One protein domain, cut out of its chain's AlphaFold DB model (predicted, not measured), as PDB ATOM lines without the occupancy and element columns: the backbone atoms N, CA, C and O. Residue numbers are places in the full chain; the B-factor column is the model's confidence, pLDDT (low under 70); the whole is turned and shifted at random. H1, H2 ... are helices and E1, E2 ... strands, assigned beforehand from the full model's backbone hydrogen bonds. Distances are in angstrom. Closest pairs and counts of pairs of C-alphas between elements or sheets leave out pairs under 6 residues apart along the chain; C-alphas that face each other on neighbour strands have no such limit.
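AT A GLANCE: This is residues 17 to 67 of the 68 residues of an uncharacterized protein of Deltaproteobacteria bacterium (UniProt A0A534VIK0). A small twisted sheet of four strands, made of two hairpins side by side, has short helices H1 and H3 over one face, while H2 grazes it with residues 41 to 46. Residues 35 to 40 stand free. The printed part has 51 residues, in the order E1 E2 H1 H2 E3 E4 H3; the sheet order is E2, E1, E3, E4, antiparallel throughout, and the class is mixed, helices and strands. It is compact, with a radius of gyration of the C-alphas of 10.4 A and spans of 27 by 20 by 19 A.

IN THESE COORDINATES: Find C-alpha 17 at (10.869, 28.448, 93.768), where E1, residues 17 to 20, begins its 10.3 A. Next come E2, residues 26 to 29, 9.8 A, and H1, residues 31 to 36. H2, residues 39 to 47, covers 12.2 A, and E3, residues 52 to 55, 10.5 A. E4, residues 58 to 60, leads to H3, residues 62 to 65, ending at C-alpha 65 (15.570, 36.088, 91.375).

HOW THE PARTS SIT: Look first at hairpin E1 and E2: N 19 and O 27 are 3.0 A apart. Between E1 and E3, N 18 and O 52 are 2.8 A apart; in hairpin E3 and E4, N 60 and O 53 are 2.9 A apart. E2, H1 H2 and E3 form a split strand-helix-strand unit, two strands running the same way with E1 between them, its crossover right-handed. H1 stands up from the sheet over E2, and H3 lies over E3 on the same face; the closest C-alphas of E3 and H3, Phe 53 and Ala 65, are 6.5 A apart. H1 and H2 are close but not clearly touching, Phe 34 to Arg 42 being their closest C-alphas at 7.3 A. In H1 and H2 every O i to N i+4 pair is within hydrogen-bond range; H3 is too short for one.

THE WHOLE: The farthest C-alphas, Gly 23 and Arg 67, are 30.6 A apart. The printed part has no cut, its links are tight, and no printed residue is under 70 in pLDDT.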
ATOM      1  N   VAL A  17      11.402  27.705  92.626       95.56
ATOM      2  CA  VAL A  17      10.869  28.448  93.768       95.56
ATOM      3  C   VAL A  17      10.062  27.511  94.655       95.56
ATOM      4  O   VAL A  17       9.326  26.660  94.162       95.56
ATOM      5  N   GLU A  18      10.205  27.651  95.964       97.12
ATOM      6  CA  GLU A  18       9.385  26.958  96.952       97.12
ATOM      7  C   GLU A  18       8.405  27.943  97.577       97.12
ATOM      8  O   GLU A  18       8.796  29.033  97.991       97.12
ATOM      9  N   VAL A  19       7.126  27.567  97.615       95.38
ATOM     10  CA  VAL A  19       6.035  28.371  98.188       95.38
ATOM     11  C   VAL A  19       5.141  27.503  99.072       95.38
ATOM     12  O   VAL A  19       5.119  26.280  98.888       95.38
ATOM     13  N   PRO A  20       4.359  28.088  99.995       95.31
ATOM     14  CA  PRO A  20       3.359  27.349 100.754       95.31
ATOM     15  C   PRO A  20       2.383  26.589  99.848       95.31
ATOM     16  O   PRO A  20       1.908  27.101  98.827       95.31
ATOM     17  N   ALA A  21       2.076  25.349 100.224       91.44
ATOM     18  CA  ALA A  21       1.036  24.564  99.576       91.44
ATOM     19  C   ALA A  21      -0.334  24.829 100.241       91.44
ATOM     20  O   ALA A  21      -0.395  24.998 101.460       91.44
ATOM     21  N   PRO A  22      -1.454  24.796  99.491       81.12
ATOM     22  CA  PRO A  22      -2.795  25.040 100.042       81.12
ATOM     23  C   PRO A  22      -3.226  24.076 101.162       81.12
ATOM     24  O   PRO A  22      -4.103  24.405 101.950       81.12
ATOM     25  N   GLY A  23      -2.621  22.884 101.230       85.00
ATOM     26  CA  GLY A  23      -2.884  21.863 102.253       85.00
ATOM     27  C   GLY A  23      -1.888  21.857 103.417       85.00
ATOM     28  O   GLY A  23      -1.883  20.906 104.195       85.00
ATOM     29  N   GLY A  24      -1.034  22.879 103.521       85.44
ATOM     30  CA  GLY A  24       0.099  22.904 104.444       85.44
ATOM     31  C   GLY A  24       1.379  22.332 103.828       85.44
ATOM     32  O   GLY A  24       1.352  21.583 102.853       85.44
ATOM     33  N   GLY A  25       2.522  22.720 104.396       90.69
ATOM     34  CA  GLY A  25       3.846  22.404 103.856       90.69
ATOM     35  C   GLY A  25       4.261  23.320 102.701       90.69
ATOM     36  O   GLY A  25       3.672  24.380 102.479       90.69
ATOM     37  N   THR A  26       5.294  22.912 101.970       94.25
ATOM     38  CA  THR A  26       5.848  23.648 100.828       94.25
ATOM     39  C   THR A  26       5.712  22.837  99.543       94.25
ATOM     40  O   THR A  26       5.733  21.607  99.551       94.25
ATOM     41  N   ARG A  27       5.560  23.533  98.415       94.88
ATOM     42  CA  ARG A  27       5.622  22.954  97.069       94.88
ATOM     43  C   ARG A  27       6.716  23.643  96.267       94.88
ATOM     44  O   ARG A  27       6.821  24.868  96.296       94.88
ATOM     45  N   SER A  28       7.494  22.857  95.533       96.38
ATOM     46  CA  SER A  28       8.499  23.359  94.594       96.38
ATOM     47  C   SER A  28       7.871  23.555  93.214       96.38
ATOM     48  O   SER A  28       7.173  22.674  92.713       96.38
ATOM     49  N   LEU A  29       8.131  24.702  92.598       95.25
ATOM     50  CA  LEU A  29       7.625  25.096  91.289       95.25
ATOM     51  C   LEU A  29       8.785  25.541  90.396       95.25
ATOM     52  O   LEU A  29       9.747  26.151  90.867       95.25
ATOM     53  N   THR A  30       8.677  25.279  89.097       94.00
ATOM     54  CA  THR A  30       9.531  25.928  88.091       94.00
ATOM     55  C   THR A  30       9.099  27.389  87.890       94.00
ATOM     56  O   THR A  30       7.964  27.736  88.237       94.00
ATOM     57  N   PRO A  31       9.932  28.255  87.284       92.00
ATOM     58  CA  PRO A  31       9.547  29.635  87.001       92.00
ATOM     59  C   PRO A  31       8.236  29.738  86.216       92.00
ATOM     60  O   PRO A  31       7.353  30.507  86.581       92.00
ATOM     61  N   ASN A  32       8.059  28.885  85.203       91.06
ATOM     62  CA  ASN A  32       6.836  28.860  84.402       91.06
ATOM     63  C   ASN A  32       5.617  28.475  85.253       91.06
ATOM     64  O   ASN A  32       4.574  29.112  85.160       91.06
ATOM     65  N   GLN A  33       5.741  27.464  86.117       93.62
ATOM     66  CA  GLN A  33       4.648  27.063  87.007       93.62
ATOM     67  C   GLN A  33       4.304  28.166  88.011       93.62
ATOM     68  O   GLN A  33       3.128  28.442  88.242       93.62
ATOM     69  N   PHE A  34       5.312  28.837  88.567       92.19
ATOM     70  CA  PHE A  34       5.095  29.972  89.454       92.19
ATOM     71  C   PHE A  34       4.355  31.106  88.739       92.19
ATOM     72  O   PHE A  34       3.395  31.641  89.281       92.19
ATOM     73  N   GLU A  35       4.721  31.427  87.497       89.38
ATOM     74  CA  GLU A  35       4.064  32.473  86.706       89.38
ATOM     75  C   GLU A  35       2.621  32.154  86.310       89.38
ATOM     76  O   GLU A  35       1.821  33.080  86.156       89.38
ATOM     77  N   THR A  36       2.265  30.871  86.205       93.44
ATOM     78  CA  THR A  36       0.869  30.459  85.985       93.44
ATOM     79  C   THR A  36      -0.022  30.643  87.213       93.44
ATOM     80  O   THR A  36      -1.246  30.620  87.078       93.44
ATOM     81  N   LEU A  37       0.553  30.861  88.403       92.06
ATOM     82  CA  LEU A  37      -0.238  31.156  89.594       92.06
ATOM     83  C   LEU A  37      -0.960  32.507  89.455       92.06
ATOM     84  O   LEU A  37      -0.423  33.450  88.843       92.06
ATOM     85  N   PRO A  38      -2.147  32.652  90.079       94.75
ATOM     86  CA  PRO A  38      -2.841  33.930  90.144       94.75
ATOM     87  C   PRO A  38      -1.899  35.037  90.624       94.75
ATOM     88  O   PRO A  38      -1.138  34.848  91.574       94.75
ATOM     89  N   LEU A  39      -1.951  36.212  89.987       91.12
ATOM     90  CA  LEU A  39      -1.057  37.329  90.322       91.12
ATOM     91  C   LEU A  39      -1.105  37.665  91.820       91.12
ATOM     92  O   LEU A  39      -0.067  37.882  92.436       91.12
ATOM     93  N   ARG A  40      -2.307  37.643  92.409       92.50
ATOM     94  CA  ARG A  40      -2.510  37.872  93.842       92.50
ATOM     95  C   ARG A  40      -1.733  36.876  94.705       92.50
ATOM     96  O   ARG A  40      -1.103  37.302  95.662       92.50
ATOM     97  N   GLU A  41      -1.744  35.591  94.350       93.50
ATOM     98  CA  GLU A  41      -0.988  34.554  95.066       93.50
ATOM     99  C   GLU A  41       0.514  34.821  94.991       93.50
ATOM    100  O   GLU A  41       1.186  34.873  96.018       93.50
ATOM    101  N   ARG A  42       1.037  35.069  93.782       91.75
ATOM    102  CA  ARG A  42       2.462  35.383  93.596       91.75
ATOM    103  C   ARG A  42       2.899  36.580  94.431       91.75
ATOM    104  O   ARG A  42       3.933  36.520  95.087       91.75
ATOM    105  N   VAL A  43       2.115  37.656  94.403       91.25
ATOM    106  CA  VAL A  43       2.403  38.883  95.157       91.25
ATOM    107  C   VAL A  43       2.344  38.627  96.663       91.25
ATOM    108  O   VAL A  43       3.248  39.069  97.366       91.25
ATOM    109  N   SER A  44       1.354  37.875  97.152       93.25
ATOM    110  CA  SER A  44       1.288  37.470  98.562       93.25
ATOM    111  C   SER A  44       2.549  36.724  98.994       93.25
ATOM    112  O   SER A  44       3.172  37.131  99.969       93.25
ATOM    113  N   PHE A  45       3.006  35.722  98.232       92.12
ATOM    114  CA  PHE A  45       4.217  34.973  98.594       92.12
ATOM    115  C   PHE A  45       5.479  35.844  98.657       92.12
ATOM    116  O   PHE A  45       6.362  35.606  99.481       92.12
ATOM    117  N   LEU A  46       5.565  36.862  97.797       89.12
ATOM    118  CA  LEU A  46       6.683  37.804  97.776       89.12
ATOM    119  C   LEU A  46       6.639  38.790  98.949       89.12
ATOM    120  O   LEU A  46       7.662  39.010  99.590       89.12
ATOM    121  N   ILE A  47       5.473  39.378  99.233       89.12
ATOM    122  CA  ILE A  47       5.304  40.367 100.311       89.12
ATOM    123  C   ILE A  47       5.441  39.709 101.686       89.12
ATOM    124  O   ILE A  47       6.069  40.273 102.578       89.12
ATOM    125  N   GLU A  48       4.876  38.514 101.854       91.50
ATOM    126  CA  GLU A  48       4.926  37.759 103.110       91.50
ATOM    127  C   GLU A  48       6.290  37.085 103.336       91.50
ATOM    128  O   GLU A  48       6.531  36.537 104.409       91.50
ATOM    129  N   GLY A  49       7.186  37.108 102.340       90.06
ATOM    130  CA  GLY A  49       8.506  36.483 102.427       90.06
ATOM    131  C   GLY A  49       8.456  34.955 102.504       90.06
ATOM    132  O   GLY A  49       9.377  34.336 103.032       90.06
ATOM    133  N   THR A  50       7.384  34.337 102.003       93.56
ATOM    134  CA  THR A  50       7.172  32.882 102.049       93.56
ATOM    135  C   THR A  50       7.627  32.165 100.776       93.56
ATOM    136  O   THR A  50       7.626  30.937 100.732       93.56
ATOM    137  N   ALA A  51       8.047  32.912  99.749       93.62
ATOM    138  CA  ALA A  51       8.721  32.371  98.573       93.62
ATOM    139  C   ALA A  51      10.239  32.260  98.788       93.62
ATOM    140  O   ALA A  51      10.913  33.265  99.015       93.62
ATOM    141  N   GLN A  52      10.788  31.057  98.615       96.06
ATOM    142  CA  GLN A  52      12.231  30.813  98.589       96.06
ATOM    143  C   GLN A  52      12.679  30.484  97.164       96.06
ATOM    144  O   GLN A  52      12.240  29.495  96.580       96.06
ATOM    145  N   PHE A  53      13.570  31.297  96.602       95.06
ATOM    146  CA  PHE A  53      14.093  31.108  95.247       95.06
ATOM    147  C   PHE A  53      15.404  30.330  95.263       95.06
ATOM    148  O   PHE A  53      16.179  30.450  96.216       95.06
ATOM    149  N   PHE A  54      15.656  29.569  94.199       95.62
ATOM    150  CA  PHE A  54      16.868  28.782  94.022       95.62
ATOM    151  C   PHE A  54      17.438  28.899  92.607       95.62
ATOM    152  O   PHE A  54      16.696  29.006  91.630       95.62
ATOM    153  N   LEU A  55      18.765  28.826  92.520       93.56
ATOM    154  CA  LEU A  55      19.523  28.676  91.284       93.56
ATOM    155  C   LEU A  55      20.594  27.601  91.494       93.56
ATOM    156  O   LEU A  55      21.366  27.681  92.454       93.56
ATOM    157  N   ASP A  56      20.615  26.580  90.641       92.31
ATOM    158  CA  ASP A  56      21.506  25.419  90.731       92.31
ATOM    159  C   ASP A  56      21.491  24.777  92.135       92.31
ATOM    160  O   ASP A  56      22.517  24.397  92.708       92.31
ATOM    161  N   GLY A  57      20.298  24.716  92.738       91.06
ATOM    162  CA  GLY A  57      20.075  24.171  94.081       91.06
ATOM    163  C   GLY A  57      20.495  25.079  95.244       91.06
ATOM    164  O   GLY A  57      20.311  24.693  96.399       91.06
ATOM    165  N   ARG A  58      21.014  26.284  94.982       94.31
ATOM    166  CA  ARG A  58      21.398  27.255  96.018       94.31
ATOM    167  C   ARG A  58      20.281  28.264  96.257       94.31
ATOM    168  O   ARG A  58      19.764  28.792  95.276       94.31
ATOM    169  N   PRO A  59      19.918  28.562  97.516       94.81
ATOM    170  CA  PRO A  59      18.958  29.618  97.793       94.81
ATOM    171  C   PRO A  59      19.535  30.974  97.368       94.81
ATOM    172  O   PRO A  59      20.692  31.274  97.662       94.81
ATOM    173  N   ILE A  60      18.720  31.786  96.701       93.75
ATOM    174  CA  ILE A  60      19.050  33.163  96.313       93.75
ATOM    175  C   ILE A  60      18.015  34.133  96.884       93.75
ATOM    176  O   ILE A  60      16.902  33.737  97.246       93.75
ATOM    177  N   SER A  61      18.367  35.414  96.961       89.25
ATOM    178  CA  SER A  61      17.429  36.440  97.416       89.25
ATOM    179  C   SER A  61      16.326  36.708  96.376       89.25
ATOM    180  O   SER A  61      16.554  36.564  95.171       89.25
ATOM    181  N   PRO A  62      15.137  37.178  96.799       85.62
ATOM    182  CA  PRO A  62      14.103  37.622  95.864       85.62
ATOM    183  C   PRO A  62      14.605  38.695  94.889       85.62
ATOM    184  O   PRO A  62      14.272  38.662  93.710       85.62
ATOM    185  N   SER A  63      15.455  39.623  95.342       85.25
ATOM    186  CA  SER A  63      16.042  40.655  94.476       85.25
ATOM    187  C   SER A  63      16.930  40.075  93.373       85.25
ATOM    188  O   SER A  63      16.918  40.587  92.256       85.25
ATOM    189  N   GLU A  64      17.682  39.010  93.660       87.06
ATOM    190  CA  GLU A  64      18.460  38.290  92.645       87.06
ATOM    191  C   GLU A  64      17.547  37.541  91.676       87.06
ATOM    192  O   GLU A  64      17.725  37.667  90.469       87.06
ATOM    193  N   ALA A  65      16.527  36.845  92.186       86.88
ATOM    194  CA  ALA A  65      15.570  36.088  91.375       86.88
ATOM    195  C   ALA A  65      14.772  36.965  90.390       86.88
ATOM    196  O   ALA A  65      14.386  36.503  89.314       86.88
ATOM    197  N   MET A  66      14.525  38.226  90.758       82.31
ATOM    198  CA  MET A  66      13.766  39.190  89.954       82.31
ATOM    199  C   MET A  66      14.635  40.017  88.997       82.31
ATOM    200  O   MET A  66      14.105  40.876  88.291       82.31
ATOM    201  N   ARG A  67      15.952  39.784  88.948       79.50
ATOM    202  CA  ARG A  67      16.834  40.459  87.990       79.50
ATOM    203  C   ARG A  67      16.536  39.936  86.575       79.50
ATOM    204  O   ARG A  67      16.580  38.728  86.346       79.50
TER     205      ARG A  67